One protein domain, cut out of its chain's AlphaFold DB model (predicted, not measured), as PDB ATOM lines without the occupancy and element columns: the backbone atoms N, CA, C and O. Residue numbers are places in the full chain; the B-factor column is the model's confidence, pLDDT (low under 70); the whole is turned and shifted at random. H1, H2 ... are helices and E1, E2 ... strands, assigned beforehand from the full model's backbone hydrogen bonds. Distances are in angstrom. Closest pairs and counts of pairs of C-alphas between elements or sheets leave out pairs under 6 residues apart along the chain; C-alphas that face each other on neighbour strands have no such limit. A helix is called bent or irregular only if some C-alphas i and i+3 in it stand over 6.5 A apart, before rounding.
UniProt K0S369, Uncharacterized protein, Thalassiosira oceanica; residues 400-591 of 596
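AT A GLANCE: This is residues 400 to 591 of the 596 residues of an uncharacterized protein of Thalassiosira oceanica (UniProt K0S369). A long, strongly twisted antiparallel sheet, built mainly of E1, E2, E4 and E5, curls round the longest helix, H2. H4 packs on the sheet along E1, little H1 is on it near the end of E2, and H3 lies off the sheet after a long link. The printed part has 192 residues, in the order E1 E2 H1 E3 H2 E4 E5 H3 H4 E6; the class is mixed, helices and strands. The six-strand sheet is branched at E2. The whole is compact, with a radius of gyration of the C-alphas of 18.0 A and spans of 56 by 41 by 32 A.

IN THESE COORDINATES: Find C-alpha 400 at (24.931, 132.318, 33.812); from there E1, residues 400 to 413, runs 42.4 A. E2, residues 421 to 439, runs 46.5 A and bends by 58 degrees at residue 429. E4, residues 504 to 517, covers 41.3 A; E5, residues 522 to 532, covers 26.5 A and bends by 53 degrees at residue 525. Short E3 is residues 457 to 459, and E6, residues 588 to 590, ends at C-alpha 590, (32.513, 115.412, 57.221). H2, residues 470 to 493, starts at (16.071, 118.849, 46.952) and runs 33.9 A. H1 is residues 447 to 450, H3 548 to 563 and H4 569 to 581.

HOW THE PARTS SIT: Look first at E1, with E2 on one side and E4 on the other. E1 and E2 form an antiparallel hairpin, with N 404 and O 432 2.8 A apart; E1 and E4 are antiparallel, with N 403 and O 513 at 2.8 A. E5 makes a hairpin with E4, N 526 and O 514 being 2.8 A apart. On the other side of E2 from E1 are E3, with N 433 and O 457 at 2.8 A, and E6, with N 589 and O 427 at 2.8 A. H2 is on the sheet; its closest C-alphas to E5 are those of Lys 479 and Ala 525, 6.7 A. H1, on the opposite face from H2, is only just over E2, with 3 C-alphas falling on it; Lys 438 and Val 449 have the closest C-alphas, 5.3 A. H4 is on the sheet at a height over the sheet of 9.3 A, along E1 at 4 degrees on the local plane; the closest C-alphas of H4 and E1 are those of Ala 575 and Leu 408, 7.2 A apart. H3 is not on the sheet and is apart from H1, H2 and H4; it is irregular, C-alphas 559 and 562 being 9.6 A apart, with a kink of 68 degrees near residue 557. In H2 and H4 every O i to N i+4 pair is within hydrogen-bond range, in H3 10 of 12; H1 is too short for one.

THE WHOLE: The two C-alphas farthest apart, those of Gly 416 and Glu 443, are 57.7 A apart. The printed part has no cut. The link from E5 to H3, residues 533 to 547, is long. Mean pLDDT of the printed part is 93.3; residues 415 to 419 and 464 are under 70.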
ATOM      1  N   LYS A 400      23.836 133.125  33.284       96.88
ATOM      2  CA  LYS A 400      24.931 132.318  33.812       96.88
ATOM      3  C   LYS A 400      24.946 132.349  35.334       96.88
ATOM      4  O   LYS A 400      24.619 133.369  35.936       96.88
ATOM      5  N   TRP A 401      25.404 131.264  35.942       97.25
ATOM      6  CA  TRP A 401      25.634 131.182  37.375       97.25
ATOM      7  C   TRP A 401      26.830 130.279  37.689       97.25
ATOM      8  O   TRP A 401      27.252 129.473  36.857       97.25
ATOM      9  N   HIS A 402      27.361 130.420  38.899       97.88
ATOM     10  CA  HIS A 402      28.206 129.406  39.523       97.88
ATOM     11  C   HIS A 402      27.694 129.101  40.932       97.88
ATOM     12  O   HIS A 402      26.986 129.909  41.541       97.88
ATOM     13  N   LEU A 403      28.054 127.924  41.432       98.06
ATOM     14  CA  LEU A 403      27.847 127.496  42.805       98.06
ATOM     15  C   LEU A 403      29.095 127.818  43.623       98.06
ATOM     16  O   LEU A 403      30.182 127.361  43.276       98.06
ATOM     17  N   LYS A 404      28.929 128.531  44.732       98.12
ATOM     18  CA  LYS A 404      29.960 128.726  45.750       98.12
ATOM     19  C   LYS A 404      29.693 127.788  46.924       98.12
ATOM     20  O   LYS A 404      28.723 127.974  47.662       98.12
ATOM     21  N   MET A 405      30.549 126.783  47.086       98.19
ATOM     22  CA  MET A 405      30.488 125.803  48.176       98.19
ATOM     23  C   MET A 405      31.521 126.145  49.249       98.19
ATOM     24  O   MET A 405      32.695 126.307  48.925       98.19
ATOM     25  N   TYR A 406      31.106 126.222  50.515       98.50
ATOM     26  CA  TYR A 406      32.010 126.463  51.642       98.50
ATOM     27  C   TYR A 406      32.523 125.161  52.249       98.50
ATOM     28  O   TYR A 406      31.776 124.196  52.438       98.50
ATOM     29  N   LEU A 407      33.815 125.153  52.559       98.56
ATOM     30  CA  LEU A 407      34.548 124.015  53.087       98.56
ATOM     31  C   LEU A 407      35.367 124.441  54.306       98.56
ATOM     32  O   LEU A 407      35.836 125.575  54.385       98.56
ATOM     33  N   LEU A 408      35.550 123.514  55.238       98.38
ATOM     34  CA  LEU A 408      36.433 123.653  56.389       98.38
ATOM     35  C   LEU A 408      37.439 122.507  56.324       98.38
ATOM     36  O   LEU A 408      37.061 121.342  56.441       98.38
ATOM     37  N   LEU A 409      38.712 122.833  56.127       97.88
ATOM     38  CA  LEU A 409      39.800 121.863  56.222       97.88
ATOM     39  C   LEU A 409      40.450 122.010  57.592       97.88
ATOM     40  O   LEU A 409      40.817 123.119  57.967       97.88
ATOM     41  N   THR A 410      40.599 120.912  58.330       97.25
ATOM     42  CA  THR A 410      41.355 120.879  59.586       97.25
ATOM     43  C   THR A 410      42.453 119.830  59.521       97.25
ATOM     44  O   THR A 410      42.293 118.787  58.890       97.25
ATOM     45  N   SER A 411      43.550 120.083  60.222       95.38
ATOM     46  CA  SER A 411      44.613 119.114  60.462       95.38
ATOM     47  C   SER A 411      44.982 119.152  61.937       95.38
ATOM     48  O   SER A 411      45.234 120.226  62.488       95.38
ATOM     49  N   ASN A 412      44.957 117.987  62.579       92.69
ATOM     50  CA  ASN A 412      45.424 117.820  63.951       92.69
ATOM     51  C   ASN A 412      46.869 117.294  63.931       92.69
ATOM     52  O   ASN A 412      47.271 116.581  63.008       92.69
ATOM     53  N   ALA A 413      47.659 117.669  64.934       84.62
ATOM     54  CA  ALA A 413      48.945 117.036  65.183       84.62
ATOM     55  C   ALA A 413      48.702 115.772  66.021       84.62
ATOM     56  O   ALA A 413      48.314 115.882  67.186       84.62
ATOM     57  N   ASP A 414      48.922 114.588  65.449       71.56
ATOM     58  CA  ASP A 414      48.848 113.340  66.209       71.56
ATOM     59  C   ASP A 414      50.154 113.148  66.988       71.56
ATOM     60  O   ASP A 414      51.080 112.499  66.525       71.56
ATOM     61  N   GLY A 415      50.231 113.774  68.165       54.72
ATOM     62  CA  GLY A 415      50.964 113.340  69.368       54.72
ATOM     63  C   GLY A 415      52.439 112.890  69.333       54.72
ATOM     64  O   GLY A 415      52.940 112.567  70.406       54.72
ATOM     65  N   GLY A 416      53.158 112.848  68.209       56.19
ATOM     66  CA  GLY A 416      54.529 112.322  68.158       56.19
ATOM     67  C   GLY A 416      55.404 112.914  67.054       56.19
ATOM     68  O   GLY A 416      54.904 113.382  66.035       56.19
ATOM     69  N   GLU A 417      56.725 112.868  67.257       54.78
ATOM     70  CA  GLU A 417      57.750 113.359  66.312       54.78
ATOM     71  C   GLU A 417      57.758 112.598  64.969       54.78
ATOM     72  O   GLU A 417      58.227 113.128  63.965       54.78
ATOM     73  N   GLU A 418      57.179 111.393  64.936       61.66
ATOM     74  CA  GLU A 418      56.991 110.558  63.736       61.66
ATOM     75  C   GLU A 418      55.517 110.481  63.277       61.66
ATOM     76  O   GLU A 418      55.188 109.754  62.339       61.66
ATOM     77  N   GLY A 419      54.605 111.195  63.951       58.56
ATOM     78  CA  GLY A 419      53.160 111.090  63.747       58.56
ATOM     79  C   GLY A 419      52.688 111.765  62.459       58.56
ATOM     80  O   GLY A 419      52.976 112.936  62.210       58.56
ATOM     81  N   GLY A 420      51.927 111.031  61.644       76.25
ATOM     82  CA  GLY A 420      51.181 111.603  60.523       76.25
ATOM     83  C   GLY A 420      50.184 112.672  60.986       76.25
ATOM     84  O   GLY A 420      49.842 112.776  62.160       76.25
ATOM     85  N   HIS A 421      49.709 113.490  60.054       86.75
ATOM     86  CA  HIS A 421      48.681 114.482  60.349       86.75
ATOM     87  C   HIS A 421      47.302 113.936  59.996       86.75
ATOM     88  O   HIS A 421      47.057 113.576  58.845       86.75
ATOM     89  N   GLU A 422      46.377 113.943  60.955       92.38
ATOM     90  CA  GLU A 422      44.982 113.628  60.671       92.38
ATOM     91  C   GLU A 422      44.316 114.825  59.977       92.38
ATOM     92  O   GLU A 422      44.048 115.858  60.599       92.38
ATOM     93  N   TRP A 423      44.028 114.678  58.685       95.06
ATOM     94  CA  TRP A 423      43.277 115.655  57.902       95.06
ATOM     95  C   TRP A 423      41.783 115.340  57.919       95.06
ATOM     96  O   TRP A 423      41.359 114.214  57.658       95.06
ATOM     97  N   ARG A 424      40.961 116.361  58.168       96.00
ATOM     98  CA  ARG A 424      39.502 116.271  58.075       96.00
ATOM     99  C   ARG A 424      38.979 117.387  57.190       96.00
ATOM    100  O   ARG A 424      39.271 118.557  57.422       96.00
ATOM    101  N   LEU A 425      38.195 117.012  56.186       97.69
ATOM    102  CA  LEU A 425      37.570 117.940  55.256       97.69
ATOM    103  C   LEU A 425      36.060 117.925  55.474       97.69
ATOM    104  O   LEU A 425      35.417 116.887  55.341       97.69
ATOM    105  N   TYR A 426      35.495 119.081  55.788       97.88
ATOM    106  CA  TYR A 426      34.064 119.263  55.969       97.88
ATOM    107  C   TYR A 426      33.507 120.129  54.840       97.88
ATOM    108  O   TYR A 426      34.130 121.112  54.446       97.88
ATOM    109  N   ALA A 427      32.315 119.799  54.352       98.00
ATOM    110  CA  ALA A 427      31.541 120.645  53.448       98.00
ATOM    111  C   ALA A 427      30.301 121.164  54.176       98.00
ATOM    112  O   ALA A 427      29.586 120.379  54.803       98.00
ATOM    113  N   HIS A 428      30.038 122.463  54.080       97.94
ATOM    114  CA  HIS A 428      28.830 123.041  54.657       97.94
ATOM    115  C   HIS A 428      27.576 122.549  53.901       97.94
ATOM    116  O   HIS A 428      27.633 122.196  52.717       97.94
ATOM    117  N   GLU A 429      26.445 122.464  54.599       96.06
ATOM    118  CA  GLU A 429      25.145 122.078  54.038       96.06
ATOM    119  C   GLU A 429      24.487 123.209  53.251       96.06
ATOM    120  O   GLU A 429      23.663 122.948  52.385       96.06
ATOM    121  N   ASP A 430      24.863 124.456  53.496       95.38
ATOM    122  CA  ASP A 430      24.457 125.565  52.638       95.38
ATOM    123  C   ASP A 430      25.524 125.840  51.578       95.38
ATOM    124  O   ASP A 430      26.729 125.786  51.843       95.38
ATOM    125  N   ALA A 431      25.065 126.210  50.390       96.75
ATOM    126  CA  ALA A 431      25.876 126.770  49.322       96.75
ATOM    127  C   ALA A 431      25.188 128.023  48.768       96.75
ATOM    128  O   ALA A 431      24.047 128.332  49.118       96.75
ATOM    129  N   PHE A 432      25.878 128.767  47.910       96.88
ATOM    130  CA  PHE A 432      25.317 129.979  47.321       96.88
ATOM    131  C   PHE A 432      25.351 129.918  45.806       96.88
ATOM    132  O   PHE A 432      26.351 129.520  45.212       96.88
ATOM    133  N   LEU A 433      24.269 130.371  45.186       96.81
ATOM    134  CA  LEU A 433      24.257 130.691  43.772       96.81
ATOM    135  C   LEU A 433      24.782 132.106  43.582       96.81
ATOM    136  O   LEU A 433      24.427 133.035  44.314       96.81
ATOM    137  N   CYS A 434      25.605 132.264  42.560       96.75
ATOM    138  CA  CYS A 434      26.098 133.548  42.102       96.75
ATOM    139  C   CYS A 434      25.639 133.747  40.662       96.75
ATOM    140  O   CYS A 434      26.298 133.280  39.733       96.75
ATOM    141  N   ILE A 435      24.490 134.401  40.488       96.56
ATOM    142  CA  ILE A 435      23.810 134.547  39.195       96.56
ATOM    143  C   ILE A 435      24.199 135.879  38.536       96.56
ATOM    144  O   ILE A 435      24.291 136.921  39.187       96.56
ATOM    145  N   SER A 436      24.431 135.846  37.225       96.81
ATOM    146  CA  SER A 436      24.715 137.015  36.392       96.81
ATOM    147  C   SER A 436      23.554 138.017  36.403       96.81
ATOM    148  O   SER A 436      22.376 137.650  36.384       96.81
ATOM    149  N   SER A 437      23.874 139.310  36.374       94.94
ATOM    150  CA  SER A 437      22.862 140.364  36.237       94.94
ATOM    151  C   SER A 437      22.289 140.449  34.818       94.94
ATOM    152  O   SER A 437      21.197 140.999  34.650       94.94
ATOM    153  N   LYS A 438      22.983 139.883  33.820       97.44
ATOM    154  CA  LYS A 438      22.605 139.894  32.400       97.44
ATOM    155  C   LYS A 438      22.430 138.477  31.827       97.44
ATOM    156  O   LYS A 438      23.101 137.549  32.295       97.44
ATOM    157  N   PRO A 439      21.556 138.292  30.817       97.88
ATOM    158  CA  PRO A 439      21.468 137.044  30.063       97.88
ATOM    159  C   PRO A 439      22.822 136.634  29.480       97.88
ATOM    160  O   PRO A 439      23.627 137.486  29.103       97.88
ATOM    161  N   TRP A 440      23.076 135.332  29.427       97.75
ATOM    162  CA  TRP A 440      24.324 134.791  28.908       97.75
ATOM    163  C   TRP A 440      24.353 134.800  27.376       97.75
ATOM    164  O   TRP A 440      23.345 134.546  26.721       97.75
ATOM    165  N   SER A 441      25.534 135.054  26.814       96.00
ATOM    166  CA  SER A 441      25.829 134.878  25.391       96.00
ATOM    167  C   SER A 441      27.273 134.409  25.222       96.00
ATOM    168  O   SER A 441      28.171 134.934  25.883       96.00
ATOM    169  N   ALA A 442      27.503 133.448  24.325       95.19
ATOM    170  CA  ALA A 442      28.844 132.982  23.966       95.19
ATOM    171  C   ALA A 442      29.661 134.040  23.199       95.19
ATOM    172  O   ALA A 442      30.884 133.967  23.165       95.19
ATOM    173  N   GLU A 443      28.998 135.029  22.602       95.81
ATOM    174  CA  GLU A 443      29.638 136.095  21.822       95.81
ATOM    175  C   GLU A 443      29.994 137.313  22.687       95.81
ATOM    176  O   GLU A 443      30.738 138.197  22.267       95.81
ATOM    177  N   SER A 444      29.454 137.384  23.907       96.19
ATOM    178  CA  SER A 444      29.671 138.524  24.790       96.19
ATOM    179  C   SER A 444      30.988 138.406  25.551       96.19
ATOM    180  O   SER A 444      31.224 137.431  26.266       96.19
ATOM    181  N   VAL A 445      31.791 139.467  25.487       96.56
ATOM    182  CA  VAL A 445      32.974 139.681  26.338       96.56
ATOM    183  C   VAL A 445      32.692 140.640  27.503       96.56
ATOM    184  O   VAL A 445      33.610 141.090  28.185       96.56
ATOM    185  N   GLU A 446      31.422 140.977  27.756       96.94
ATOM    186  CA  GLU A 446      31.059 141.868  28.857       96.94
ATOM    187  C   GLU A 446      31.298 141.205  30.216       96.94
ATOM    188  O   GLU A 446      30.854 140.085  30.485       96.94
ATOM    189  N   HIS A 447      31.932 141.952  31.120       94.88
ATOM    190  CA  HIS A 447      32.244 141.477  32.467       94.88
ATOM    191  C   HIS A 447      31.000 141.041  33.241       94.88
ATOM    192  O   HIS A 447      30.989 139.972  33.835       94.88
ATOM    193  N   GLU A 448      29.913 141.808  33.161       94.81
ATOM    194  CA  GLU A 448      28.662 141.505  33.867       94.81
ATOM    195  C   GLU A 448      27.943 140.258  33.343       94.81
ATOM    196  O   GLU A 448      27.178 139.656  34.088       94.81
ATOM    197  N   VAL A 449      28.189 139.869  32.086       96.38
ATOM    198  CA  VAL A 449      27.663 138.633  31.489       96.38
ATOM    199  C   VAL A 449      28.537 137.443  31.886       96.38
ATOM    200  O   VAL A 449      28.031 136.351  32.170       96.38
ATOM    201  N   GLN A 450      29.862 137.640  31.903       95.56
ATOM    202  CA  GLN A 450      30.820 136.546  32.032       95.56
ATOM    203  C   GLN A 450      31.426 136.350  33.427       95.56
ATOM    204  O   GLN A 450      32.016 135.303  33.687       95.56
ATOM    205  N   VAL A 451      31.298 137.296  34.348       94.38
ATOM    206  CA  VAL A 451      31.931 137.213  35.665       94.38
ATOM    207  C   VAL A 451      30.898 137.476  36.749       94.38
ATOM    208  O   VAL A 451      30.405 138.578  36.964       94.38
ATOM    209  N   THR A 452      30.606 136.420  37.488       94.00
ATOM    210  CA  THR A 452      29.708 136.425  38.641       94.00
ATOM    211  C   THR A 452      30.548 136.423  39.910       94.00
ATOM    212  O   THR A 452      31.386 135.547  40.073       94.00
ATOM    213  N   THR A 453      30.346 137.391  40.804       88.62
ATOM    214  CA  THR A 453      31.111 137.501  42.071       88.62
ATOM    215  C   THR A 453      30.231 137.645  43.307       88.62
ATOM    216  O   THR A 453      30.703 137.477  44.430       88.62
ATOM    217  N   ARG A 454      28.955 137.995  43.124       90.62
ATOM    218  CA  ARG A 454      28.027 138.284  44.219       90.62
ATOM    219  C   ARG A 454      27.197 137.049  44.526       90.62
ATOM    220  O   ARG A 454      26.697 136.414  43.603       90.62
ATOM    221  N   ARG A 455      27.045 136.739  45.811       94.81
ATOM    222  CA  ARG A 455      26.091 135.734  46.285       94.81
ATOM    223  C   ARG A 455      24.688 136.317  46.126       94.81
ATOM    224  O   ARG A 455      24.453 137.429  46.590       94.81
ATOM    225  N   THR A 456      23.817 135.616  45.409       92.75
ATOM    226  CA  THR A 456      22.464 136.091  45.084       92.75
ATOM    227  C   THR A 456      21.379 135.255  45.737       92.75
ATOM    228  O   THR A 456      20.332 135.800  46.062       92.75
ATOM    229  N   ASP A 457      21.616 133.957  45.916       93.75
ATOM    230  CA  ASP A 457      20.634 133.046  46.505       93.75
ATOM    231  C   ASP A 457      21.344 132.013  47.386       93.75
ATOM    232  O   ASP A 457      22.406 131.503  47.006       93.75
ATOM    233  N   ARG A 458      20.786 131.727  48.566       94.06
ATOM    234  CA  ARG A 458      21.280 130.690  49.477       94.06
ATOM    235  C   ARG A 458      20.481 129.419  49.237       94.06
ATOM    236  O   ARG A 458      19.268 129.387  49.434       94.06
ATOM    237  N   ILE A 459      21.186 128.348  48.894       94.44
ATOM    238  CA  ILE A 459      20.590 127.036  48.667       94.44
ATOM    239  C   ILE A 459      21.012 126.041  49.747       94.44
ATOM    240  O   ILE A 459      22.153 126.044  50.209       94.44
ATOM    241  N   SER A 460      20.086 125.169  50.130       93.12
ATOM    242  CA  SER A 460      20.291 124.113  51.119       93.12
ATOM    243  C   SER A 460      19.351 122.933  50.848       93.12
ATOM    244  O   SER A 460      18.392 123.085  50.082       93.12
ATOM    245  N   PRO A 461      19.525 121.774  51.515       88.75
ATOM    246  CA  PRO A 461      18.592 120.651  51.390       88.75
ATOM    247  C   PRO A 461      17.130 121.030  51.676       88.75
ATOM    248  O   PRO A 461      16.207 120.398  51.168       88.75
ATOM    249  N   LYS A 462      16.913 122.067  52.498       87.19
ATOM    250  CA  LYS A 462      15.585 122.562  52.890       87.19
ATOM    251  C   LYS A 462      15.089 123.718  52.014       87.19
ATOM    252  O   LYS A 462      13.935 124.115  52.146       87.19
ATOM    253  N   ARG A 463      15.945 124.282  51.156       81.19
ATOM    254  CA  ARG A 463      15.692 125.516  50.406       81.19
ATOM    255  C   ARG A 463      16.393 125.466  49.043       81.19
ATOM    256  O   ARG A 463      17.557 125.821  48.940       81.19
ATOM    257  N   SER A 464      15.698 125.013  47.996       68.50
ATOM    258  CA  SER A 464      16.285 124.806  46.652       68.50
ATOM    259  C   SER A 464      15.501 125.497  45.520       68.50
ATOM    260  O   SER A 464      15.465 125.025  44.389       68.50
ATOM    261  N   SER A 465      14.861 126.642  45.787       70.69
ATOM    262  CA  SER A 465      13.876 127.241  44.868       70.69
ATOM    263  C   SER A 465      14.372 127.497  43.438       70.69
ATOM    264  O   SER A 465      13.581 127.351  42.512       70.69
ATOM    265  N   ALA A 466      15.649 127.836  43.234       82.75
ATOM    266  CA  ALA A 466      16.186 128.152  41.907       82.75
ATOM    267  C   ALA A 466      16.726 126.940  41.117       82.75
ATOM    268  O   ALA A 466      16.869 127.026  39.900       82.75
ATOM    269  N   LEU A 467      17.035 125.818  41.781       84.38
ATOM    270  CA  LEU A 467      17.575 124.606  41.137       84.38
ATOM    271  C   LEU A 467      16.546 123.472  41.015       84.38
ATOM    272  O   LEU A 467      16.856 122.424  40.452       84.38
ATOM    273  N   GLY A 468      15.332 123.670  41.531       84.94
ATOM    274  CA  GLY A 468      14.270 122.667  41.538       84.94
ATOM    275  C   GLY A 468      14.158 121.940  42.877       84.94
ATOM    276  O   GLY A 468      14.239 122.553  43.941       84.94
ATOM    277  N   ASP A 469      13.910 120.631  42.845       85.12
ATOM    278  CA  ASP A 469      13.723 119.846  44.068       85.12
ATOM    279  C   ASP A 469      15.036 119.600  44.841       85.12
ATOM    280  O   ASP A 469      16.145 119.790  44.339       85.12
ATOM    281  N   SER A 470      14.917 119.150  46.093       87.81
ATOM    282  CA  SER A 470      16.071 118.849  46.952       87.81
ATOM    283  C   SER A 470      16.963 117.725  46.409       87.81
ATOM    284  O   SER A 470      18.153 117.683  46.719       87.81
ATOM    285  N   SER A 471      16.434 116.835  45.561       90.81
ATOM    286  CA  SER A 471      17.208 115.738  44.971       90.81
ATOM    287  C   SER A 471      18.220 116.243  43.939       90.81
ATOM    288  O   SER A 471      19.302 115.667  43.799       90.81
ATOM    289  N   VAL A 472      17.897 117.335  43.235       91.50
ATOM    290  CA  VAL A 472      18.824 118.015  42.323       91.50
ATOM    291  C   VAL A 472      19.983 118.621  43.113       91.50
ATOM    292  O   VAL A 472      21.144 118.384  42.768       91.50
ATOM    293  N   TYR A 473      19.684 119.322  44.211       93.06
ATOM    294  CA  TYR A 473      20.694 119.867  45.123       93.06
ATOM    295  C   TYR A 473      21.650 118.775  45.634       93.06
ATOM    296  O   TYR A 473      22.871 118.918  45.527       93.06
ATOM    297  N   ASP A 474      21.117 117.651  46.120       93.31
ATOM    298  CA  ASP A 474      21.930 116.558  46.662       93.31
ATOM    299  C   ASP A 474      22.881 115.962  45.614       93.31
ATOM    300  O   ASP A 474      24.053 115.709  45.911       93.31
ATOM    301  N   LYS A 475      22.408 115.783  44.372       94.56
ATOM    302  CA  LYS A 475      23.235 115.295  43.256       94.56
ATOM    303  C   LYS A 475      24.362 116.269  42.919       94.56
ATOM    304  O   LYS A 475      25.504 115.838  42.752       94.56
ATOM    305  N   ILE A 476      24.061 117.567  42.842       95.44
ATOM    306  CA  ILE A 476      25.054 118.614  42.562       95.44
ATOM    307  C   ILE A 476      26.126 118.631  43.648       95.44
ATOM    308  O   ILE A 476      27.316 118.526  43.353       95.44
ATOM    309  N   MET A 477      25.708 118.695  44.910       96.31
ATOM    310  CA  MET A 477      26.637 118.743  46.032       96.31
ATOM    311  C   MET A 477      27.459 117.466  46.155       96.31
ATOM    312  O   MET A 477      28.631 117.543  46.512       96.31
ATOM    313  N   ALA A 478      26.896 116.295  45.841       96.25
ATOM    314  CA  ALA A 478      27.656 115.050  45.799       96.25
ATOM    315  C   ALA A 478      28.781 115.103  44.750       96.25
ATOM    316  O   ALA A 478      29.920 114.766  45.082       96.25
ATOM    317  N   LYS A 479      28.500 115.592  43.528       96.88
ATOM    318  CA  LYS A 479      29.527 115.795  42.489       96.88
ATOM    319  C   LYS A 479      30.618 116.758  42.971       96.88
ATOM    320  O   LYS A 479      31.796 116.406  42.944       96.88
ATOM    321  N   CYS A 480      30.236 117.933  43.478       98.19
ATOM    322  CA  CYS A 480      31.183 118.944  43.958       98.19
ATOM    323  C   CYS A 480      32.052 118.429  45.113       98.19
ATOM    324  O   CYS A 480      33.272 118.565  45.073       98.19
ATOM    325  N   ARG A 481      31.450 117.787  46.124       97.56
ATOM    326  CA  ARG A 481      32.174 117.207  47.268       97.56
ATOM    327  C   ARG A 481      33.177 116.148  46.825       97.56
ATOM    328  O   ARG A 481      34.294 116.145  47.331       97.56
ATOM    329  N   ASN A 482      32.803 115.285  45.877       97.19
ATOM    330  CA  ASN A 482      33.711 114.275  45.341       97.19
ATOM    331  C   ASN A 482      34.927 114.916  44.655       97.19
ATOM    332  O   ASN A 482      36.056 114.530  44.945       97.19
ATOM    333  N   ILE A 483      34.706 115.933  43.813       98.12
ATOM    334  CA  ILE A 483      35.791 116.667  43.145       98.12
ATOM    335  C   ILE A 483      36.733 117.301  44.174       98.12
ATOM    336  O   ILE A 483      37.939 117.065  44.121       98.12
ATOM    337  N   VAL A 484      36.200 118.057  45.145       98.19
ATOM    338  CA  VAL A 484      37.044 118.705  46.163       98.19
ATOM    339  C   VAL A 484      37.813 117.671  46.980       98.19
ATOM    340  O   VAL A 484      39.002 117.866  47.218       98.19
ATOM    341  N   ASN A 485      37.180 116.558  47.364       97.06
ATOM    342  CA  ASN A 485      37.852 115.508  48.126       97.06
ATOM    343  C   ASN A 485      39.040 114.918  47.351       97.06
ATOM    344  O   ASN A 485      40.130 114.794  47.904       97.06
ATOM    345  N   VAL A 486      38.864 114.617  46.059       97.25
ATOM    346  CA  VAL A 486      39.949 114.106  45.205       97.25
ATOM    347  C   VAL A 486      41.086 115.122  45.086       97.25
ATOM    348  O   VAL A 486      42.246 114.754  45.257       97.25
ATOM    349  N   VAL A 487      40.774 116.393  44.820       98.19
ATOM    350  CA  VAL A 487      41.777 117.454  44.631       98.19
ATOM    351  C   VAL A 487      42.565 117.718  45.918       98.19
ATOM    352  O   VAL A 487      43.795 117.737  45.891       98.19
ATOM    353  N   VAL A 488      41.877 117.864  47.055       97.88
ATOM    354  CA  VAL A 488      42.518 118.071  48.364       97.88
ATOM    355  C   VAL A 488      43.380 116.866  48.734       97.88
ATOM    356  O   VAL A 488      44.520 117.052  49.156       97.88
ATOM    357  N   ARG A 489      42.893 115.636  48.510       96.12
ATOM    358  CA  ARG A 489      43.679 114.422  48.767       96.12
ATOM    359  C   ARG A 489      44.935 114.367  47.900       96.12
ATOM    360  O   ARG A 489      46.015 114.194  48.438       96.12
ATOM    361  N   ARG A 490      44.836 114.626  46.587       97.19
ATOM    362  CA  ARG A 490      46.009 114.695  45.688       97.19
ATOM    363  C   ARG A 490      47.060 115.705  46.185       97.19
ATOM    364  O   ARG A 490      48.258 115.455  46.056       97.19
ATOM    365  N   ALA A 491      46.631 116.831  46.757       97.12
ATOM    366  CA  ALA A 491      47.542 117.837  47.303       97.12
ATOM    367  C   ALA A 491      48.208 117.402  48.627       97.12
ATOM    368  O   ALA A 491      49.390 117.701  48.824       97.12
ATOM    369  N   ILE A 492      47.485 116.682  49.496       95.88
ATOM    370  CA  ILE A 492      48.017 116.056  50.723       95.88
ATOM    371  C   ILE A 492      48.999 114.934  50.365       95.88
ATOM    372  O   ILE A 492      50.159 115.008  50.761       95.88
ATOM    373  N   ASP A 493      48.573 113.963  49.549       95.06
ATOM    374  CA  ASP A 493      49.364 112.796  49.122       95.06
ATOM    375  C   ASP A 493      50.659 113.232  48.411       95.06
ATOM    376  O   ASP A 493      51.704 112.594  48.517       95.06
ATOM    377  N   GLY A 494      50.612 114.359  47.692       96.00
ATOM    378  CA  GLY A 494      51.776 114.952  47.037       96.00
ATOM    379  C   GLY A 494      52.721 115.734  47.962       96.00
ATOM    380  O   GLY A 494      53.670 116.331  47.452       96.00
ATOM    381  N   GLY A 495      52.445 115.818  49.269       94.75
ATOM    382  CA  GLY A 495      53.235 116.568  50.256       94.75
ATOM    383  C   GLY A 495      53.151 118.096  50.128       94.75
ATOM    384  O   GLY A 495      54.004 118.815  50.659       94.75
ATOM    385  N   ASN A 496      52.154 118.605  49.397       96.50
ATOM    386  CA  ASN A 496      52.015 120.033  49.099       96.50
ATOM    387  C   ASN A 496      51.139 120.737  50.132       96.50
ATOM    388  O   ASN A 496      51.466 121.849  50.528       96.50
ATOM    389  N   LEU A 497      50.089 120.072  50.627       96.31
ATOM    390  CA  LEU A 497      49.465 120.444  51.894       96.31
ATOM    391  C   LEU A 497      50.207 119.753  53.031       96.31
ATOM    392  O   LEU A 497      50.323 118.531  53.063       96.31
ATOM    393  N   GLN A 498      50.717 120.544  53.965       94.69
ATOM    394  CA  GLN A 498      51.586 120.059  55.030       94.69
ATOM    395  C   GLN A 498      50.946 120.328  56.380       94.69
ATOM    396  O   GLN A 498      50.337 121.376  56.589       94.69
ATOM    397  N   GLY A 499      51.099 119.400  57.317       92.75
ATOM    398  CA  GLY A 499      50.786 119.692  58.706       92.75
ATOM    399  C   GLY A 499      51.833 120.589  59.365       92.75
ATOM    400  O   GLY A 499      52.861 120.950  58.774       92.75
ATOM    401  N   ARG A 500      51.549 120.984  60.605       92.56
ATOM    402  CA  ARG A 500      52.455 121.759  61.455       92.56
ATOM    403  C   ARG A 500      52.764 120.932  62.697       92.56
ATOM    404  O   ARG A 500      51.845 120.513  63.395       92.56
ATOM    405  N   GLY A 501      54.045 120.662  62.951       89.69
ATOM    406  CA  GLY A 501      54.463 119.848  64.096       89.69
ATOM    407  C   GLY A 501      53.935 120.431  65.408       89.69
ATOM    408  O   GLY A 501      54.126 121.617  65.669       89.69
ATOM    409  N   GLY A 502      53.224 119.618  66.192       89.19
ATOM    410  CA  GLY A 502      52.644 120.023  67.478       89.19
ATOM    411  C   GLY A 502      51.536 121.085  67.412       89.19
ATOM    412  O   GLY A 502      51.093 121.540  68.460       89.19
ATOM    413  N   GLN A 503      51.076 121.484  66.221       93.50
ATOM    414  CA  GLN A 503      50.063 122.528  66.050       93.50
ATOM    415  C   GLN A 503      48.849 122.002  65.289       93.50
ATOM    416  O   GLN A 503      48.967 121.337  64.257       93.50
ATOM    417  N   LYS A 504      47.658 122.375  65.758       96.06
ATOM    418  CA  LYS A 504      46.437 122.237  64.963       96.06
ATOM    419  C   LYS A 504      46.429 123.320  63.890       96.06
ATOM    420  O   LYS A 504      46.918 124.422  64.113       96.06
ATOM    421  N   GLN A 505      45.827 123.051  62.742       96.81
ATOM    422  CA  GLN A 505      45.514 124.091  61.764       96.81
ATOM    423  C   GLN A 505      44.119 123.901  61.186       96.81
ATOM    424  O   GLN A 505      43.602 122.782  61.127       96.81
ATOM    425  N   PHE A 506      43.497 124.995  60.775       97.88
ATOM    426  CA  PHE A 506      42.204 124.977  60.115       97.88
ATOM    427  C   PHE A 506      42.081 126.152  59.163       97.88
ATOM    428  O   PHE A 506      42.738 127.160  59.379       97.88
ATOM    429  N   GLU A 507      41.211 126.052  58.165       97.81
ATOM    430  CA  GLU A 507      40.824 127.206  57.359       97.81
ATOM    431  C   GLU A 507      39.448 126.987  56.729       97.81
ATOM    432  O   GLU A 507      39.155 125.897  56.224       97.81
ATOM    433  N   ILE A 508      38.607 128.027  56.755       98.19
ATOM    434  CA  ILE A 508      37.404 128.073  55.924       98.19
ATOM    435  C   ILE A 508      37.808 128.607  54.554       98.19
ATOM    436  O   ILE A 508      38.355 129.703  54.432       98.19
ATOM    437  N   PHE A 509      37.489 127.850  53.515       98.25
ATOM    438  CA  PHE A 509      37.677 128.257  52.130       98.25
ATOM    439  C   PHE A 509      36.400 127.986  51.338       98.25
ATOM    440  O   PHE A 509      35.447 127.382  51.837       98.25
ATOM    441  N   SER A 510      36.344 128.480  50.106       98.12
ATOM    442  CA  SER A 510      35.237 128.167  49.203       98.12
ATOM    443  C   SER A 510      35.743 127.647  47.870       98.12
ATOM    444  O   SER A 510      36.857 127.967  47.466       98.12
ATOM    445  N   CYS A 511      34.924 126.858  47.190       98.44
ATOM    446  CA  CYS A 511      35.178 126.409  45.830       98.44
ATOM    447  C   CYS A 511      34.053 126.883  44.919       98.44
ATOM    448  O   CYS A 511      32.875 126.769  45.280       98.44
ATOM    449  N   ASP A 512      34.434 127.350  43.733       98.25
ATOM    450  CA  ASP A 512      33.495 127.835  42.729       98.25
ATOM    451  C   ASP A 512      33.332 126.787  41.634       98.25
ATOM    452  O   ASP A 512      34.307 126.350  41.022       98.25
ATOM    453  N   PHE A 513      32.090 126.367  41.405       98.50
ATOM    454  CA  PHE A 513      31.730 125.360  40.416       98.50
ATOM    455  C   PHE A 513      30.794 125.939  39.374       98.50
ATOM    456  O   PHE A 513      29.794 126.576  39.702       98.50
ATOM    457  N   MET A 514      31.068 125.644  38.115       98.00
ATOM    458  CA  MET A 514      30.108 125.839  37.040       98.00
ATOM    459  C   MET A 514      29.682 124.493  36.472       98.00
ATOM    460  O   MET A 514      30.381 123.493  36.614       98.00
ATOM    461  N   PHE A 515      28.535 124.476  35.804       97.62
ATOM    462  CA  PHE A 515      27.958 123.249  35.276       97.62
ATOM    463  C   PHE A 515      27.710 123.387  33.785       97.62
ATOM    464  O   PHE A 515      27.296 124.457  33.333       97.62
ATOM    465  N   SER A 516      27.935 122.320  33.024       96.94
ATOM    466  CA  SER A 516      27.423 122.261  31.657       96.94
ATOM    467  C   SER A 516      25.911 122.029  31.664       96.94
ATOM    468  O   SER A 516      25.359 121.462  32.609       96.94
ATOM    469  N   ALA A 517      25.222 122.436  30.606       95.31
ATOM    470  CA  ALA A 517      23.878 121.958  30.338       95.31
ATOM    471  C   ALA A 517      23.956 120.485  29.896       95.31
ATOM    472  O   ALA A 517      24.818 120.111  29.097       95.31
ATOM    473  N   GLY A 518      23.091 119.649  30.461       89.56
ATOM    474  CA  GLY A 518      22.813 118.297  29.984       89.56
ATOM    475  C   GLY A 518      21.457 118.235  29.283       89.56
ATOM    476  O   GLY A 518      20.763 119.248  29.173       89.56
ATOM    477  N   ASP A 519      21.055 117.037  28.857       83.31
ATOM    478  CA  ASP A 519      19.753 116.782  28.229       83.31
ATOM    479  C   ASP A 519      18.607 117.039  29.225       83.31
ATOM    480  O   ASP A 519      18.173 116.160  29.973       83.31
ATOM    481  N   GLY A 520      18.167 118.298  29.294       79.62
ATOM    482  CA  GLY A 520      17.118 118.770  30.201       79.62
ATOM    483  C   GLY A 520      17.504 118.818  31.685       79.62
ATOM    484  O   GLY A 520      16.617 118.959  32.519       79.62
ATOM    485  N   ASN A 521      18.790 118.685  32.032       88.12
ATOM    486  CA  ASN A 521      19.276 118.637  33.417       88.12
ATOM    487  C   ASN A 521      20.616 119.369  33.595       88.12
ATOM    488  O   ASN A 521      21.281 119.743  32.629       88.12
ATOM    489  N   ILE A 522      21.045 119.532  34.847       93.19
ATOM    490  CA  ILE A 522      22.382 120.027  35.196       93.19
ATOM    491  C   ILE A 522      23.409 118.927  34.895       93.19
ATOM    492  O   ILE A 522      23.322 117.820  35.428       93.19
ATOM    493  N   GLY A 523      24.348 119.232  33.998       95.44
ATOM    494  CA  GLY A 523      25.328 118.297  33.452       95.44
ATOM    495  C   GLY A 523      26.557 118.100  34.340       95.44
ATOM    496  O   GLY A 523      26.457 117.817  35.540       95.44
ATOM    497  N   GLU A 524      27.738 118.186  33.729       96.69
ATOM    498  CA  GLU A 524      29.012 117.955  34.408       96.69
ATOM    499  C   GLU A 524      29.462 119.172  35.206       96.69
ATOM    500  O   GLU A 524      29.220 120.311  34.808       96.69
ATOM    501  N   ALA A 525      30.090 118.905  36.352       98.06
ATOM    502  CA  ALA A 525      30.590 119.922  37.263       98.06
ATOM    503  C   ALA A 525      32.050 120.233  36.936       98.06
ATOM    504  O   ALA A 525      32.890 119.337  36.919       98.06
ATOM    505  N   TYR A 526      32.344 121.510  36.738       98.38
ATOM    506  CA  TYR A 526      33.679 122.020  36.476       98.38
ATOM    507  C   TYR A 526      34.105 122.899  37.643       98.38
ATOM    508  O   TYR A 526      33.442 123.891  37.961       98.38
ATOM    509  N   LEU A 527      35.212 122.534  38.277       98.44
ATOM    510  CA  LEU A 527      35.875 123.361  39.270       98.44
ATOM    511  C   LEU A 527      36.506 124.571  38.569       98.44
ATOM    512  O   LEU A 527      37.245 124.422  37.599       98.44
ATOM    513  N   ILE A 528      36.226 125.770  39.066       97.31
ATOM    514  CA  ILE A 528      36.772 127.015  38.519       97.31
ATOM    515  C   ILE A 528      37.980 127.477  39.325       97.31
ATOM    516  O   ILE A 528      39.008 127.811  38.739       97.31
ATOM    517  N   GLU A 529      37.855 127.500  40.652       96.50
ATOM    518  CA  GLU A 529      38.921 127.901  41.571       96.50
ATOM    519  C   GLU A 529      38.614 127.483  43.015       96.50
ATOM    520  O   GLU A 529      37.459 127.244  43.390       96.50
ATOM    521  N   PHE A 530      39.667 127.424  43.829       97.62
ATOM    522  CA  PHE A 530      39.572 127.504  45.280       97.62
ATOM    523  C   PHE A 530      39.807 128.963  45.674       97.62
ATOM    524  O   PHE A 530      40.646 129.641  45.095       97.62
ATOM    525  N   ASN A 531      39.055 129.433  46.657       96.31
ATOM    526  CA  ASN A 531      39.166 130.767  47.221       96.31
ATOM    527  C   ASN A 531      39.472 130.614  48.707       96.31
ATOM    528  O   ASN A 531      38.552 130.376  49.504       96.31
ATOM    529  N   PHE A 532      40.745 130.743  49.077       95.44
ATOM    530  CA  PHE A 532      41.140 130.858  50.477       95.44
ATOM    531  C   PHE A 532      40.879 132.287  50.967       95.44
ATOM    532  O   PHE A 532      41.026 133.257  50.228       95.44
ATOM    533  N   SER A 533      40.446 132.432  52.222       92.62
ATOM    534  CA  SER A 533      39.915 133.703  52.753       92.62
ATOM    535  C   SER A 533      38.686 134.250  51.987       92.62
ATOM    536  O   SER A 533      38.672 135.422  51.594       92.62
ATOM    537  N   PRO A 534      37.626 133.442  51.770       95.12
ATOM    538  CA  PRO A 534      36.414 133.908  51.100       95.12
ATOM    539  C   PRO A 534      35.748 135.068  51.854       95.12
ATOM    540  O   PRO A 534      35.932 135.243  53.056       95.12
ATOM    541  N   VAL A 535      34.926 135.864  51.167       93.88
ATOM    542  CA  VAL A 535      34.164 136.939  51.823       93.88
ATOM    543  C   VAL A 535      33.053 136.333  52.681       93.88
ATOM    544  O   VAL A 535      31.995 135.973  52.160       93.88
ATOM    545  N   LEU A 536      33.287 136.276  53.990       96.06
ATOM    546  CA  LEU A 536      32.318 135.890  55.014       96.06
ATOM    547  C   LEU A 536      31.665 137.145  55.600       96.06
ATOM    548  O   LEU A 536      32.334 138.166  55.740       96.06
ATOM    549  N   TYR A 537      30.369 137.084  55.897       97.25
ATOM    550  CA  TYR A 537      29.626 138.180  56.512       97.25
ATOM    551  C   TYR A 537      28.958 137.721  57.810       97.25
ATOM    552  O   TYR A 537      28.003 136.950  57.763       97.25
ATOM    553  N   ASP A 538      29.435 138.228  58.948       97.50
ATOM    554  CA  ASP A 538      28.764 138.089  60.244       97.50
ATOM    555  C   ASP A 538      28.272 139.469  60.732       97.50
ATOM    556  O   ASP A 538      29.102 140.357  60.970       97.50
ATOM    557  N   PRO A 539      26.950 139.675  60.877       96.25
ATOM    558  CA  PRO A 539      26.384 140.930  61.365       96.25
ATOM    559  C   PRO A 539      26.659 141.203  62.855       96.25
ATOM    560  O   PRO A 539      26.554 142.348  63.289       96.25
ATOM    561  N   HIS A 540      27.017 140.188  63.645       95.94
ATOM    562  CA  HIS A 540      27.263 140.307  65.086       95.94
ATOM    563  C   HIS A 540      28.732 140.593  65.419       95.94
ATOM    564  O   HIS A 540      29.031 141.152  66.474       95.94
ATOM    565  N   ALA A 541      29.652 140.277  64.500       94.25
ATOM    566  CA  ALA A 541      31.092 140.389  64.725       94.25
ATOM    567  C   ALA A 541      31.666 141.815  64.599       94.25
ATOM    568  O   ALA A 541      32.881 141.983  64.690       94.25
ATOM    569  N   ASN A 542      30.833 142.841  64.364       90.56
ATOM    570  CA  ASN A 542      31.266 144.231  64.124       90.56
ATOM    571  C   ASN A 542      32.412 144.349  63.096       90.56
ATOM    572  O   ASN A 542      33.297 145.199  63.203       90.56
ATOM    573  N   GLN A 543      32.412 143.471  62.094       93.44
ATOM    574  CA  GLN A 543      33.464 143.408  61.086       93.44
ATOM    575  C   GLN A 543      33.536 144.700  60.254       93.44
ATOM    576  O   GLN A 543      32.527 145.342  59.946       93.44
ATOM    577  N   GLN A 544      34.738 145.050  59.798       93.25
ATOM    578  CA  GLN A 544      34.905 146.169  58.875       93.25
ATOM    579  C   GLN A 544      34.340 145.827  57.486       93.25
ATOM    580  O   GLN A 544      34.728 144.842  56.855       93.25
ATOM    581  N   LEU A 545      33.464 146.685  56.957       94.25
ATOM    582  CA  LEU A 545      32.819 146.504  55.648       94.25
ATOM    583  C   LEU A 545      33.717 147.000  54.500       94.25
ATOM    584  O   LEU A 545      33.418 147.982  53.812       94.25
ATOM    585  N   THR A 546      34.847 146.327  54.301       90.81
ATOM    586  CA  THR A 546      35.921 146.755  53.384       90.81
ATOM    587  C   THR A 546      35.580 146.592  51.899       90.81
ATOM    588  O   THR A 546      36.177 147.254  51.051       90.81
ATOM    589  N   THR A 547      34.590 145.761  51.554       90.12
ATOM    590  CA  THR A 547      34.218 145.470  50.160       90.12
ATOM    591  C   THR A 547      32.797 145.922  49.824       90.12
ATOM    592  O   THR A 547      31.927 146.032  50.688       90.12
ATOM    593  N   ALA A 548      32.526 146.150  48.534       89.62
ATOM    594  CA  ALA A 548      31.175 146.450  48.056       89.62
ATOM    595  C   ALA A 548      30.182 145.303  48.331       89.62
ATOM    596  O   ALA A 548      29.008 145.569  48.564       89.62
ATOM    597  N   GLY A 549      30.660 144.051  48.330       90.62
ATOM    598  CA  GLY A 549      29.858 142.882  48.699       90.62
ATOM    599  C   GLY A 549      29.426 142.936  50.161       90.62
ATOM    600  O   GLY A 549      28.235 142.884  50.434       90.62
ATOM    601  N   LEU A 550      30.367 143.159  51.087       94.31
ATOM    602  CA  LEU A 550      30.058 143.278  52.520       94.31
ATOM    603  C   LEU A 550      29.078 144.419  52.813       94.31
ATOM    604  O   LEU A 550      28.140 144.232  53.577       94.31
ATOM    605  N   LYS A 551      29.242 145.580  52.168       95.94
ATOM    606  CA  LYS A 551      28.309 146.713  52.319       95.94
ATOM    607  C   LYS A 551      26.897 146.393  51.821       95.94
ATOM    608  O   LYS A 551      25.928 146.928  52.353       95.94
ATOM    609  N   LEU A 552      26.782 145.575  50.776       94.56
ATOM    610  CA  LEU A 552      25.493 145.127  50.256       94.56
ATOM    611  C   LEU A 552      24.836 144.131  51.213       94.56
ATOM    612  O   LEU A 552      23.670 144.316  51.543       94.56
ATOM    613  N   TYR A 553      25.589 143.132  51.681       96.12
ATOM    614  CA  TYR A 553      25.097 142.138  52.638       96.12
ATOM    615  C   TYR A 553      24.658 142.802  53.947       96.12
ATOM    616  O   TYR A 553      23.598 142.484  54.471       96.12
ATOM    617  N   ASP A 554      25.396 143.816  54.406       97.12
ATOM    618  CA  ASP A 554      25.020 144.597  55.583       97.12
ATOM    619  C   ASP A 554      23.722 145.379  55.412       97.12
ATOM    620  O   ASP A 554      22.877 145.404  56.305       97.12
ATOM    621  N   ARG A 555      23.523 145.990  54.240       97.19
ATOM    622  CA  ARG A 555      22.254 146.646  53.923       97.19
ATOM    623  C   ARG A 555      21.104 145.644  53.933       97.19
ATOM    624  O   ARG A 555      20.079 145.918  54.544       97.19
ATOM    625  N   GLU A 556      21.291 144.496  53.289       96.44
ATOM    626  CA  GLU A 556      20.274 143.450  53.239       96.44
ATOM    627  C   GLU A 556      19.927 142.931  54.641       96.44
ATOM    628  O   GLU A 556      18.749 142.786  54.963       96.44
ATOM    629  N   TYR A 557      20.926 142.723  55.502       97.12
ATOM    630  CA  TYR A 557      20.711 142.327  56.892       97.12
ATOM    631  C   TYR A 557      19.966 143.394  57.698       97.12
ATOM    632  O   TYR A 557      19.052 143.073  58.447       97.12
ATOM    633  N   ARG A 558      20.269 144.683  57.514       97.19
ATOM    634  CA  ARG A 558      19.505 145.760  58.172       97.19
ATOM    635  C   ARG A 558      18.043 145.806  57.730       97.19
ATOM    636  O   ARG A 558      17.187 146.186  58.524       97.19
ATOM    637  N   GLU A 559      17.758 145.444  56.482       97.56
ATOM    638  CA  GLU A 559      16.401 145.428  55.930       97.56
ATOM    639  C   GLU A 559      15.614 144.174  56.342       97.56
ATOM    640  O   GLU A 559      14.422 144.266  56.630       97.56
ATOM    641  N   LYS A 560      16.263 143.002  56.368       97.19
ATOM    642  CA  LYS A 560      15.602 141.693  56.535       97.19
ATOM    643  C   LYS A 560      15.893 140.991  57.869       97.19
ATOM    644  O   LYS A 560      15.265 139.975  58.165       97.19
ATOM    645  N   GLY A 561      16.836 141.491  58.663       96.38
ATOM    646  CA  GLY A 561      17.346 140.838  59.871       96.38
ATOM    647  C   GLY A 561      17.890 139.437  59.587       96.38
ATOM    648  O   GLY A 561      18.511 139.191  58.553       96.38
ATOM    649  N   GLU A 562      17.570 138.490  60.470       95.00
ATOM    650  CA  GLU A 562      17.925 137.066  60.339       95.00
ATOM    651  C   GLU A 562      17.405 136.398  59.054       95.00
ATOM    652  O   GLU A 562      17.874 135.328  58.675       95.00
ATOM    653  N   GLY A 563      16.435 137.017  58.370       92.56
ATOM    654  CA  GLY A 563      15.919 136.553  57.084       92.56
ATOM    655  C   GLY A 563      16.776 136.940  55.874       92.56
ATOM    656  O   GLY A 563      16.402 136.603  54.752       92.56
ATOM    657  N   ALA A 564      17.879 137.674  56.056       94.50
ATOM    658  CA  ALA A 564      18.805 137.977  54.968       94.50
ATOM    659  C   ALA A 564      19.453 136.702  54.414       94.50
ATOM    660  O   ALA A 564      19.837 135.808  55.168       94.50
ATOM    661  N   GLU A 565      19.623 136.631  53.088       92.19
ATOM    662  CA  GLU A 565      20.227 135.449  52.456       92.19
ATOM    663  C   GLU A 565      21.654 135.218  52.938       92.19
ATOM    664  O   GLU A 565      22.105 134.085  53.124       92.19
ATOM    665  N   ILE A 566      22.371 136.324  53.134       94.12
ATOM    666  CA  ILE A 566      23.773 136.327  53.493       94.12
ATOM    667  C   ILE A 566      23.906 136.678  54.973       94.12
ATOM    668  O   ILE A 566      24.014 137.842  55.346       94.12
ATOM    669  N   ASN A 567      23.921 135.641  55.804       95.69
ATOM    670  CA  ASN A 567      24.295 135.700  57.213       95.69
ATOM    671  C   ASN A 567      25.126 134.452  57.542       95.69
ATOM    672  O   ASN A 567      24.582 133.348  57.641       95.69
ATOM    673  N   ASP A 568      26.444 134.609  57.654       97.06
ATOM    674  CA  ASP A 568      27.397 133.513  57.849       97.06
ATOM    675  C   ASP A 568      27.648 133.200  59.342       97.06
ATOM    676  O   ASP A 568      28.456 132.321  59.646       97.06
ATOM    677  N   HIS A 569      26.929 133.852  60.270       96.69
ATOM    678  CA  HIS A 569      27.093 133.694  61.723       96.69
ATOM    679  C   HIS A 569      27.016 132.229  62.185       96.69
ATOM    680  O   HIS A 569      27.890 131.742  62.902       96.69
ATOM    681  N   GLY A 570      25.994 131.490  61.736       95.81
ATOM    682  CA  GLY A 570      25.826 130.075  62.089       95.81
ATOM    683  C   GLY A 570      26.981 129.201  61.587       95.81
ATOM    684  O   GLY A 570      27.539 128.414  62.348       95.81
ATOM    685  N   MET A 571      27.397 129.400  60.334       97.00
ATOM    686  CA  MET A 571      28.501 128.658  59.716       97.00
ATOM    687  C   MET A 571      29.827 128.885  60.462       97.00
ATOM    688  O   MET A 571      30.555 127.924  60.727       97.00
ATOM    689  N   LEU A 572      30.128 130.141  60.817       97.56
ATOM    690  CA  LEU A 572      31.325 130.534  61.566       97.56
ATOM    691  C   LEU A 572      31.314 129.989  63.000       97.56
ATOM    692  O   LEU A 572      32.300 129.390  63.431       97.56
ATOM    693  N   SER A 573      30.191 130.136  63.708       96.56
ATOM    694  CA  SER A 573      29.998 129.613  65.065       96.56
ATOM    695  C   SER A 573      30.219 128.097  65.122       96.56
ATOM    696  O   SER A 573      30.962 127.587  65.965       96.56
ATOM    697  N   GLU A 574      29.651 127.358  64.169       96.56
ATOM    698  CA  GLU A 574      29.844 125.912  64.090       96.56
ATOM    699  C   GLU A 574      31.280 125.525  63.729       96.56
ATOM    700  O   GLU A 574      31.822 124.596  64.331       96.56
ATOM    701  N   ALA A 575      31.928 126.244  62.807       97.31
ATOM    702  CA  ALA A 575      33.329 126.002  62.471       97.31
ATOM    703  C   ALA A 575      34.243 126.203  63.691       97.31
ATOM    704  O   ALA A 575      35.080 125.348  63.984       97.31
ATOM    705  N   VAL A 576      34.030 127.275  64.463       97.12
ATOM    706  CA  VAL A 576      34.720 127.512  65.742       97.12
ATOM    707  C   VAL A 576      34.462 126.357  66.715       97.12
ATOM    708  O   VAL A 576      35.390 125.861  67.355       97.12
ATOM    709  N   SER A 577      33.231 125.854  66.791       95.88
ATOM    710  CA  SER A 577      32.884 124.718  67.649       95.88
ATOM    711  C   SER A 577      33.635 123.428  67.263       95.88
ATOM    712  O   SER A 577      34.213 122.762  68.127       95.88
ATOM    713  N   ILE A 578      33.707 123.108  65.966       95.75
ATOM    714  CA  ILE A 578      34.450 121.948  65.441       95.75
ATOM    715  C   ILE A 578      35.941 122.076  65.773       95.75
ATOM    716  O   ILE A 578      36.574 121.129  66.248       95.75
ATOM    717  N   VAL A 579      36.513 123.257  65.538       96.25
ATOM    718  CA  VAL A 579      37.954 123.496  65.667       96.25
ATOM    719  C   VAL A 579      38.387 123.554  67.129       96.25
ATOM    720  O   VAL A 579      39.370 122.914  67.495       96.25
ATOM    721  N   PHE A 580      37.675 124.274  67.989       95.62
ATOM    722  CA  PHE A 580      38.163 124.572  69.339       95.62
ATOM    723  C   PHE A 580      37.542 123.708  70.440       95.62
ATOM    724  O   PHE A 580      38.033 123.731  71.572       95.62
ATOM    725  N   ARG A 581      36.482 122.944  70.133       92.25
ATOM    726  CA  ARG A 581      35.749 122.122  71.120       92.25
ATOM    727  C   ARG A 581      35.526 120.676  70.706       92.25
ATOM    728  O   ARG A 581      34.988 119.912  71.502       92.25
ATOM    729  N   SER A 582      35.919 120.296  69.490       88.94
ATOM    730  CA  SER A 582      35.691 118.947  68.956       88.94
ATOM    731  C   SER A 582      34.211 118.536  69.003       88.94
ATOM    732  O   SER A 582      33.884 117.372  69.239       88.94
ATOM    733  N   SER A 583      33.301 119.498  68.820       89.00
ATOM    734  CA  SER A 583      31.863 119.247  68.846       89.00
ATOM    735  C   SER A 583      31.386 118.566  67.561       89.00
ATOM    736  O   SER A 583      32.027 118.632  66.507       89.00
ATOM    737  N   ARG A 584      30.234 117.890  67.641       86.31
ATOM    738  CA  ARG A 584      29.604 117.307  66.457       86.31
ATOM    739  C   ARG A 584      29.003 118.434  65.607       86.31
ATOM    740  O   ARG A 584      28.155 119.165  66.122       86.31
ATOM    741  N   PRO A 585      29.384 118.551  64.328       85.56
ATOM    742  CA  PRO A 585      28.827 119.579  63.462       85.56
ATOM    743  C   PRO A 585      27.337 119.352  63.190       85.56
ATOM    744  O   PRO A 585      26.897 118.200  63.122       85.56
ATOM    745  N   ARG A 586      26.568 120.437  63.011       90.94
ATOM    746  CA  ARG A 586      25.157 120.359  62.591       90.94
ATOM    747  C   ARG A 586      25.000 120.654  61.102       90.94
ATOM    748  O   ARG A 586      24.399 119.844  60.415       90.94
ATOM    749  N   GLY A 587      25.564 121.760  60.628       93.62
ATOM    750  CA  GLY A 587      25.572 122.198  59.231       93.62
ATOM    751  C   GLY A 587      26.859 121.864  58.475       93.62
ATOM    752  O   GLY A 587      26.962 122.166  57.292       93.62
ATOM    753  N   TRP A 588      27.846 121.225  59.108       96.31
ATOM    754  CA  TRP A 588      29.063 120.755  58.436       96.31
ATOM    755  C   TRP A 588      29.069 119.232  58.288       96.31
ATOM    756  O   TRP A 588      29.085 118.483  59.264       96.31
ATOM    757  N   ARG A 589      29.130 118.743  57.052       95.50
ATOM    758  CA  ARG A 589      29.245 117.315  56.760       95.50
ATOM    759  C   ARG A 589      30.706 116.937  56.574       95.50
ATOM    760  O   ARG A 589      31.350 117.419  55.645       95.50
ATOM    761  N   LEU A 590      31.210 116.044  57.425       95.69
ATOM    762  CA  LEU A 590      32.513 115.412  57.221       95.69
ATOM    763  C   LEU A 590      32.479 114.619  55.906       95.69
ATOM    764  O   LEU A 590      31.585 113.796  55.698       95.69
ATOM    765  N   LEU A 591      33.420 114.908  55.013       93.69
ATOM    766  CA  LEU A 591      33.667 114.112  53.816       93.69
ATOM    767  C   LEU A 591      34.536 112.912  54.197       93.69
ATOM    768  O   LEU A 591      35.275 112.988  55.182       93.69
TER     769      LEU A 591